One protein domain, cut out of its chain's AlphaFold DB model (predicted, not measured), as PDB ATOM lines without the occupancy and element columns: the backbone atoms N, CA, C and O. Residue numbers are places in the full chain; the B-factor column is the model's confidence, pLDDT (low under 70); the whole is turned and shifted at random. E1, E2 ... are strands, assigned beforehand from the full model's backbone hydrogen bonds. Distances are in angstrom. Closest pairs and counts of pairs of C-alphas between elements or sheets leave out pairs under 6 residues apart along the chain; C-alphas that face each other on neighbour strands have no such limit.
ATOM      1  N   ARG A   3     105.444 265.215 351.256       83.19
ATOM      2  CA  ARG A   3     105.436 263.954 351.999       83.19
ATOM      3  C   ARG A   3     106.877 263.507 352.176       83.19
ATOM      4  O   ARG A   3     107.564 263.285 351.180       83.19
ATOM      5  N   HIS A   4     107.316 263.359 353.416       83.94
ATOM      6  CA  HIS A   4     108.649 262.852 353.724       83.94
ATOM      7  C   HIS A   4     108.581 261.337 353.908       83.94
ATOM      8  O   HIS A   4     107.680 260.819 354.569       83.94
ATOM      9  N   HIS A   5     109.505 260.627 353.271       80.56
ATOM     10  CA  HIS A   5     109.647 259.184 353.384       80.56
ATOM     11  C   HIS A   5     110.880 258.882 354.222       80.56
ATOM     12  O   HIS A   5     111.971 259.338 353.879       80.56
ATOM     13  N   PHE A   6     110.689 258.095 355.275       79.50
ATOM     14  CA  PHE A   6     111.752 257.605 356.142       79.50
ATOM     15  C   PHE A   6     111.842 256.083 356.035       79.50
ATOM     16  O   PHE A   6     110.841 255.414 355.756       79.50
ATOM     17  N   SER A   7     113.038 255.538 356.230       73.56
ATOM     18  CA  SER A   7     113.271 254.097 356.304       73.56
ATOM     19  C   SER A   7     112.542 253.515 357.508       73.56
ATOM     20  O   SER A   7     112.718 253.982 358.627       73.56
ATOM     21  N   SER A   8     111.743 252.468 357.306       61.41
ATOM     22  CA  SER A   8     111.074 251.776 358.415       61.41
ATOM     23  C   SER A   8     112.033 250.945 359.271       61.41
ATOM     24  O   SER A   8     111.635 250.473 360.329       61.41
ATOM     25  N   VAL A   9     113.263 250.722 358.795       57.97
ATOM     26  CA  VAL A   9     114.288 249.919 359.478       57.97
ATOM     27  C   VAL A   9     115.299 250.824 360.178       57.97
ATOM     28  O   VAL A   9     115.565 250.637 361.359       57.97
ATOM     29  N   SER A  10     115.840 251.818 359.467       57.97
ATOM     30  CA  SER A  10     116.879 252.715 359.994       57.97
ATOM     31  C   SER A  10     116.338 254.053 360.501       57.97
ATOM     32  O   SER A  10     117.062 254.774 361.179       57.97
ATOM     33  N   GLY A  11     115.090 254.421 360.195       66.12
ATOM     34  CA  GLY A  11     114.506 255.730 360.527       66.12
ATOM     35  C   GLY A  11     115.088 256.909 359.734       66.12
ATOM     36  O   GLY A  11     114.673 258.045 359.941       66.12
ATOM     37  N   GLU A  12     116.031 256.660 358.824       72.06
ATOM     38  CA  GLU A  12     116.711 257.696 358.041       72.06
ATOM     39  C   GLU A  12     115.801 258.311 356.978       72.06
ATOM     40  O   GLU A  12     114.925 257.646 356.415       72.06
ATOM     41  N   TYR A  13     116.038 259.585 356.667       80.25
ATOM     42  CA  TYR A  13     115.355 260.280 355.583       80.25
ATOM     43  C   TYR A  13     115.753 259.700 354.220       80.25
ATOM     44  O   TYR A  13     116.927 259.635 353.872       80.25
ATOM     45  N   ILE A  14     114.756 259.316 353.421       82.81
ATOM     46  CA  ILE A  14     114.955 258.764 352.075       82.81
ATOM     47  C   ILE A  14     114.746 259.853 351.025       82.81
ATOM     48  O   ILE A  14     115.580 260.061 350.148       82.81
ATOM     49  N   LYS A  15     113.572 260.496 351.051       84.50
ATOM     50  CA  LYS A  15     113.183 261.510 350.062       84.50
ATOM     51  C   LYS A  15     111.947 262.290 350.482       84.50
ATOM     52  O   LYS A  15     111.114 261.811 351.252       84.50
ATOM     53  N   SER A  16     111.774 263.449 349.860       86.06
ATOM     54  CA  SER A  16     110.548 264.243 349.912       86.06
ATOM     55  C   SER A  16     109.824 264.162 348.573       86.06
ATOM     56  O   SER A  16     110.430 264.343 347.519       86.06
ATOM     57  N   GLN A  17     108.518 263.913 348.601       86.94
ATOM     58  CA  GLN A  17     107.660 263.911 347.421       86.94
ATOM     59  C   GLN A  17     106.691 265.093 347.475       86.94
ATOM     60  O   GLN A  17     105.963 265.266 348.452       86.94
ATOM     61  N   LYS A  18     106.634 265.887 346.401       86.62
ATOM     62  CA  LYS A  18     105.651 266.967 346.265       86.62
ATOM     63  C   LYS A  18     104.297 266.400 345.831       86.62
ATOM     64  O   LYS A  18     104.209 265.701 344.826       86.62
ATOM     65  N   LEU A  19     103.246 266.733 346.574       82.81
ATOM     66  CA  LEU A  19     101.862 266.336 346.308       82.81
ATOM     67  C   LEU A  19     100.981 267.563 346.034       82.81
ATOM     68  O   LEU A  19     101.177 268.632 346.629       82.81
ATOM     69  N   ALA A  20     100.009 267.380 345.134       81.38
ATOM     70  CA  ALA A  20      99.066 268.408 344.684       81.38
ATOM     71  C   ALA A  20      97.924 268.680 345.683       81.38
ATOM     72  O   ALA A  20      97.320 269.745 345.637       81.38
ATOM     73  N   GLN A  21      97.645 267.744 346.595       78.31
ATOM     74  CA  GLN A  21      96.618 267.859 347.638       78.31
ATOM     75  C   GLN A  21      97.190 267.413 348.995       78.31
ATOM     76  O   GLN A  21      98.125 266.608 349.032       78.31
ATOM     77  N   LYS A  22      96.656 267.947 350.104       74.81
ATOM     78  CA  LYS A  22      97.047 267.557 351.472       74.81
ATOM     79  C   LYS A  22      96.424 266.198 351.799       74.81
ATOM     80  O   LYS A  22      95.204 266.089 351.870       74.81
ATOM     81  N   VAL A  23      97.251 265.168 351.972       73.00
ATOM     82  CA  VAL A  23      96.820 263.786 352.260       73.00
ATOM     83  C   VAL A  23      97.759 263.143 353.285       73.00
ATOM     84  O   VAL A  23      98.973 263.183 353.116       73.00
ATOM     85  N   GLY A  24      97.202 262.554 354.345       71.62
ATOM     86  CA  GLY A  24      97.941 262.050 355.508       71.62
ATOM     87  C   GLY A  24      98.952 263.049 356.093       71.62
ATOM     88  O   GLY A  24      98.775 264.268 356.019       71.62
ATOM     89  N   PHE A  25     100.053 262.504 356.616       70.50
ATOM     90  CA  PHE A  25     101.188 263.244 357.173       70.50
ATOM     91  C   PHE A  25     101.966 263.992 356.078       70.50
ATOM     92  O   PHE A  25     102.947 263.492 355.522       70.50
ATOM     93  N   THR A  26     101.498 265.192 355.740       76.94
ATOM     94  CA  THR A  26     102.135 266.090 354.771       76.94
ATOM     95  C   THR A  26     102.227 267.505 355.326       76.94
ATOM     96  O   THR A  26     101.270 268.000 355.917       76.94
ATOM     97  N   THR A  27     103.365 268.160 355.100       78.31
ATOM     98  CA  THR A  27     103.665 269.528 355.558       78.31
ATOM     99  C   THR A  27     104.152 270.381 354.387       78.31
ATOM    100  O   THR A  27     104.643 269.853 353.389       78.31
ATOM    101  N   SER A  28     103.987 271.701 354.435       81.25
ATOM    102  CA  SER A  28     104.645 272.620 353.495       81.25
ATOM    103  C   SER A  28     106.078 272.982 353.899       81.25
ATOM    104  O   SER A  28     106.810 273.507 353.058       81.25
ATOM    105  N   LYS A  29     106.505 272.661 355.129       82.12
ATOM    106  CA  LYS A  29     107.864 272.919 355.618       82.12
ATOM    107  C   LYS A  29     108.833 271.838 355.120       82.12
ATOM    108  O   LYS A  29     108.556 270.655 355.318       82.12
ATOM    109  N   PRO A  30     109.967 272.200 354.493       83.25
ATOM    110  CA  PRO A  30     111.001 271.225 354.159       83.25
ATOM    111  C   PRO A  30     111.606 270.626 355.436       83.25
ATOM    112  O   PRO A  30     111.535 271.234 356.506       83.25
ATOM    113  N   LEU A  31     112.189 269.430 355.323       83.25
ATOM    114  CA  LEU A  31     112.987 268.852 356.403       83.25
ATOM    115  C   LEU A  31     114.210 269.761 356.644       83.25
ATOM    116  O   LEU A  31     114.780 270.223 355.652       83.25
ATOM    117  N   PRO A  32     114.608 270.050 357.895       87.38
ATOM    118  CA  PRO A  32     115.784 270.868 358.160       87.38
ATOM    119  C   PRO A  32     117.043 270.217 357.578       87.38
ATOM    120  O   PRO A  32     117.230 269.008 357.702       87.38
ATOM    121  N   GLU A  33     117.914 271.019 356.970       85.56
ATOM    122  CA  GLU A  33     119.235 270.582 356.496       85.56
ATOM    123  C   GLU A  33     120.229 270.603 357.665       85.56
ATOM    124  O   GLU A  33     121.121 271.444 357.738       85.56
ATOM    125  N   ILE A  34     120.006 269.716 358.633       86.38
ATOM    126  CA  ILE A  34     120.855 269.535 359.813       86.38
ATOM    127  C   ILE A  34     121.310 268.077 359.825       86.38
ATOM    128  O   ILE A  34     120.502 267.175 359.588       86.38
ATOM    129  N   GLU A  35     122.599 267.860 360.069       83.88
ATOM    130  CA  GLU A  35     123.148 266.528 360.305       83.88
ATOM    131  C   GLU A  35     122.695 266.065 361.693       83.88
ATOM    132  O   GLU A  35     122.904 266.769 362.678       83.88
ATOM    133  N   LEU A  36     121.984 264.940 361.736       82.31
ATOM    134  CA  LEU A  36     121.522 264.334 362.980       82.31
ATOM    135  C   LEU A  36     122.621 263.441 363.545       82.31
ATOM    136  O   LEU A  36     123.266 262.719 362.780       82.31
ATOM    137  N   ASP A  37     122.759 263.421 364.868       79.50
ATOM    138  CA  ASP A  37     123.545 262.380 365.523       79.50
ATOM    139  C   ASP A  37     122.885 260.997 365.319       79.50
ATOM    140  O   ASP A  37     121.689 260.880 365.030       79.50
ATOM    141  N   GLU A  38     123.657 259.915 365.468       75.94
ATOM    142  CA  GLU A  38     123.211 258.536 365.185       75.94
ATOM    143  C   GLU A  38     121.936 258.135 365.955       75.94
ATOM    144  O   GLU A  38     121.099 257.373 365.459       75.94
ATOM    145  N   ASN A  39     121.757 258.674 367.163       78.06
ATOM    146  CA  ASN A  39     120.601 258.418 368.012       78.06
ATOM    147  C   ASN A  39     119.500 259.479 367.878       78.06
ATOM    148  O   ASN A  39     118.535 259.429 368.632       78.06
ATOM    149  N   GLU A  40     119.568 260.407 366.927       84.62
ATOM    150  CA  GLU A  40     118.560 261.448 366.745       84.62
ATOM    151  C   GLU A  40     117.581 261.140 365.598       84.62
ATOM    152  O   GLU A  40     117.806 260.321 364.702       84.62
ATOM    153  N   TYR A  41     116.410 261.770 365.645       82.75
ATOM    154  CA  TYR A  41     115.421 261.728 364.576       82.75
ATOM    155  C   TYR A  41     114.586 263.008 364.537       82.75
ATOM    156  O   TYR A  41     114.349 263.667 365.551       82.75
ATOM    157  N   PHE A  42     114.092 263.342 363.346       85.88
ATOM    158  CA  PHE A  42     113.152 264.441 363.175       85.88
ATOM    159  C   PHE A  42     111.727 264.008 363.528       85.88
ATOM    160  O   PHE A  42     111.199 263.042 362.976       85.88
ATOM    161  N   ALA A  43     111.067 264.785 364.382       84.69
ATOM    162  CA  ALA A  43     109.643 264.679 364.670       84.69
ATOM    163  C   ALA A  43     108.949 266.010 364.360       84.69
ATOM    164  O   ALA A  43     109.399 267.069 364.793       84.69
ATOM    165  N   MET A  44     107.844 265.970 363.613       84.94
ATOM    166  CA  MET A  44     106.994 267.145 363.403       84.94
ATOM    167  C   MET A  44     105.973 267.214 364.541       84.94
ATOM    168  O   MET A  44     105.083 266.363 364.608       84.94
ATOM    169  N   LEU A  45     106.120 268.199 365.427       85.75
ATOM    170  CA  LEU A  45     105.313 268.333 366.644       85.75
ATOM    171  C   LEU A  45     104.616 269.692 366.696       85.75
ATOM    172  O   LEU A  45     105.167 270.683 366.213       85.75
ATOM    173  N   ASP A  46     103.422 269.729 367.280       85.69
ATOM    174  CA  ASP A  46     102.694 270.967 367.579       85.69
ATOM    175  C   ASP A  46     103.266 271.713 368.805       85.69
ATOM    176  O   ASP A  46     104.256 271.289 369.414       85.69
ATOM    177  N   ALA A  47     102.641 272.838 369.168       84.25
ATOM    178  CA  ALA A  47     103.019 273.648 370.328       84.25
ATOM    179  C   ALA A  47     102.950 272.884 371.668       84.25
ATOM    180  O   ALA A  47     103.691 273.215 372.592       84.25
ATOM    181  N   ASP A  48     102.121 271.839 371.754       82.25
ATOM    182  CA  ASP A  48     101.983 270.969 372.925       82.25
ATOM    183  C   ASP A  48     102.943 269.761 372.885       82.25
ATOM    184  O   ASP A  48     102.912 268.899 373.769       82.25
ATOM    185  N   GLY A  49     103.800 269.664 371.861       79.75
ATOM    186  CA  GLY A  49     104.775 268.587 371.698       79.75
ATOM    187  C   GLY A  49     104.182 267.264 371.205       79.75
ATOM    188  O   GLY A  49     104.819 266.220 371.365       79.75
ATOM    189  N   LYS A  50     102.982 267.271 370.612       80.81
ATOM    190  CA  LYS A  50     102.305 266.070 370.102       80.81
ATOM    191  C   LYS A  50     102.473 265.919 368.594       80.81
ATOM    192  O   LYS A  50     102.518 266.889 367.841       80.81
ATOM    193  N   VAL A  51     102.534 264.664 368.142       79.44
ATOM    194  CA  VAL A  51     102.524 264.333 366.711       79.44
ATOM    195  C   VAL A  51     101.099 264.482 366.188       79.44
ATOM    196  O   VAL A  51     100.195 263.766 366.618       79.44
ATOM    197  N   GLN A  52     100.907 265.382 365.228       75.00
ATOM    198  CA  GLN A  52      99.612 265.600 364.591       75.00
ATOM    199  C   GLN A  52      99.465 264.756 363.325       75.00
ATOM    200  O   GLN A  52     100.368 264.693 362.491       75.00
ATOM    201  N   TYR A  53      98.295 264.133 363.152       70.50
ATOM    202  CA  TYR A  53      97.980 263.348 361.951       70.50
ATOM    203  C   TYR A  53      97.879 264.231 360.695       70.50
ATOM    204  O   TYR A  53      98.237 263.820 359.589       70.50
ATOM    205  N   TRP A  54      97.437 265.477 360.882       77.31
ATOM    206  CA  TRP A  54      97.319 266.500 359.846       77.31
ATOM    207  C   TRP A  54      98.081 267.759 360.271       77.31
ATOM    208  O   TRP A  54      97.436 268.749 360.614       77.31
ATOM    209  N   PRO A  55      99.428 267.745 360.274       73.06
ATOM    210  CA  PRO A  55     100.207 268.848 360.828       73.06
ATOM    211  C   PRO A  55      99.819 270.164 360.145       73.06
ATOM    212  O   PRO A  55      99.763 270.249 358.912       73.06
ATOM    213  N   ASP A  56      99.442 271.161 360.943       69.50
ATOM    214  CA  ASP A  56      99.232 272.526 360.471       69.50
ATOM    215  C   ASP A  56     100.601 273.191 360.351       69.50
ATOM    216  O   ASP A  56     101.389 273.208 361.294       69.50
ATOM    217  N   ASP A  57     100.894 273.743 359.180       67.56
ATOM    218  CA  ASP A  57     102.177 274.384 358.921       67.56
ATOM    219  C   ASP A  57     102.360 275.675 359.736       67.56
ATOM    220  O   ASP A  57     103.474 276.192 359.833       67.56
ATOM    221  N   THR A  58     101.296 276.179 360.355       72.56
ATOM    222  CA  THR A  58     101.330 277.380 361.191       72.56
ATOM    223  C   THR A  58     101.780 277.081 362.624       72.56
ATOM    224  O   THR A  58     102.500 277.890 363.201       72.56
ATOM    225  N   GLU A  59     101.445 275.903 363.165       79.94
ATOM    226  CA  GLU A  59     101.663 275.560 364.586       79.94
ATOM    227  C   GLU A  59     102.529 274.308 364.811       79.94
ATOM    228  O   GLU A  59     102.932 274.040 365.941       79.94
ATOM    229  N   CYS A  60     102.855 273.548 363.758       82.56
ATOM    230  CA  CYS A  60     103.757 272.396 363.838       82.56
ATOM    231  C   CYS A  60     105.168 272.743 363.345       82.56
ATOM    232  O   CYS A  60     105.330 273.381 362.299       82.56
ATOM    233  N   TYR A  61     106.202 272.286 364.050       86.88
ATOM    234  CA  TYR A  61     107.605 272.512 363.696       86.88
ATOM    235  C   TYR A  61     108.417 271.222 363.797       86.88
ATOM    236  O   TYR A  61     108.131 270.347 364.617       86.88
ATOM    237  N   TRP A  62     109.449 271.113 362.959       88.25
ATOM    238  CA  TRP A  62     110.431 270.044 363.076       88.25
ATOM    239  C   TRP A  62     111.227 270.226 364.364       88.25
ATOM    240  O   TRP A  62     111.843 271.268 364.577       88.25
ATOM    241  N   GLN A  63     111.215 269.201 365.203       87.94
ATOM    242  CA  GLN A  63     112.043 269.099 366.392       87.94
ATOM    243  C   GLN A  63     112.951 267.884 366.253       87.94
ATOM    244  O   GLN A  63     112.535 266.844 365.737       87.94
ATOM    245  N   ILE A  64     114.177 268.020 366.741       86.38
ATOM    246  CA  ILE A  64     115.086 266.894 366.908       86.38
ATOM    247  C   ILE A  64     114.713 266.193 368.216       86.38
ATOM    248  O   ILE A  64     114.482 266.840 369.243       86.38
ATOM    249  N   LYS A  65     114.573 264.873 368.159       82.31
ATOM    250  CA  LYS A  65     114.326 264.004 369.309       82.31
ATOM    251  C   LYS A  65     115.377 262.910 369.325       82.31
ATOM    252  O   LYS A  65     115.799 262.447 368.274       82.31
ATOM    253  N   THR A  66     115.747 262.462 370.512       79.81
ATOM    254  CA  THR A  66     116.612 261.299 370.692       79.81
ATOM    255  C   THR A  66     115.765 260.033 370.685       79.81
ATOM    256  O   THR A  66     114.730 259.954 371.350       79.81
ATOM    257  N   ARG A  67     116.195 259.035 369.921       72.94
ATOM    258  CA  ARG A  67     115.718 257.660 370.017       72.94
ATOM    259  C   ARG A  67     116.066 257.146 371.403       72.94
ATOM    260  O   ARG A  67     117.136 257.437 371.929       72.94
TER     261      ARG A  67
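Overview. This is residues 3 to 67 of the 246 residues of an uncharacterized protein of Vibrio plantisponsor (UniProt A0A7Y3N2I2). With little regular structure, this domain is two separate two-stranded hairpins, E3 with E4 and E1 with E2, and the unnamed residues 19 to 39 wind from one to the other, along one side of the gap between them. The printed part has 65 residues, with no named helix and strands E1, E2, E3, E4 in chain order, both sheets antiparallel; the class is all strand, on 22 residues. It is compact, radius of gyration of the C-alphas 11.8 A, spanning 32 by 27 by 20 A.

Along the chain. Find C-alpha 40 at (118.560, 261.448, 366.745); E3 runs from there to residue 45, 14.9 A. E4, residues 61 to 66, covers 16.0 A and ends at (116.612, 261.299, 370.692). E1 is residues 3 to 6; E2, residues 13 to 18, covers 15.0 A.

Arrangement. In the hairpin E3 and E4, at 145 degrees, look for N 41 and O 65, 2.8 A apart, within hydrogen-bond range. In the hairpin E1 and E2, at 164 degrees, N 5 and O 15 are 2.8 A apart, also within range. E2 and E3 are apart.

Size, cuts and confidence. The C-alphas farthest apart, of Ala 20 and Asn 39, are 33.3 A apart. The printed part has no cut. The links E2 to E3 and E3 to E4 are long. Look for pLDDT under 70 at residues 8 to 11 and 56 to 57.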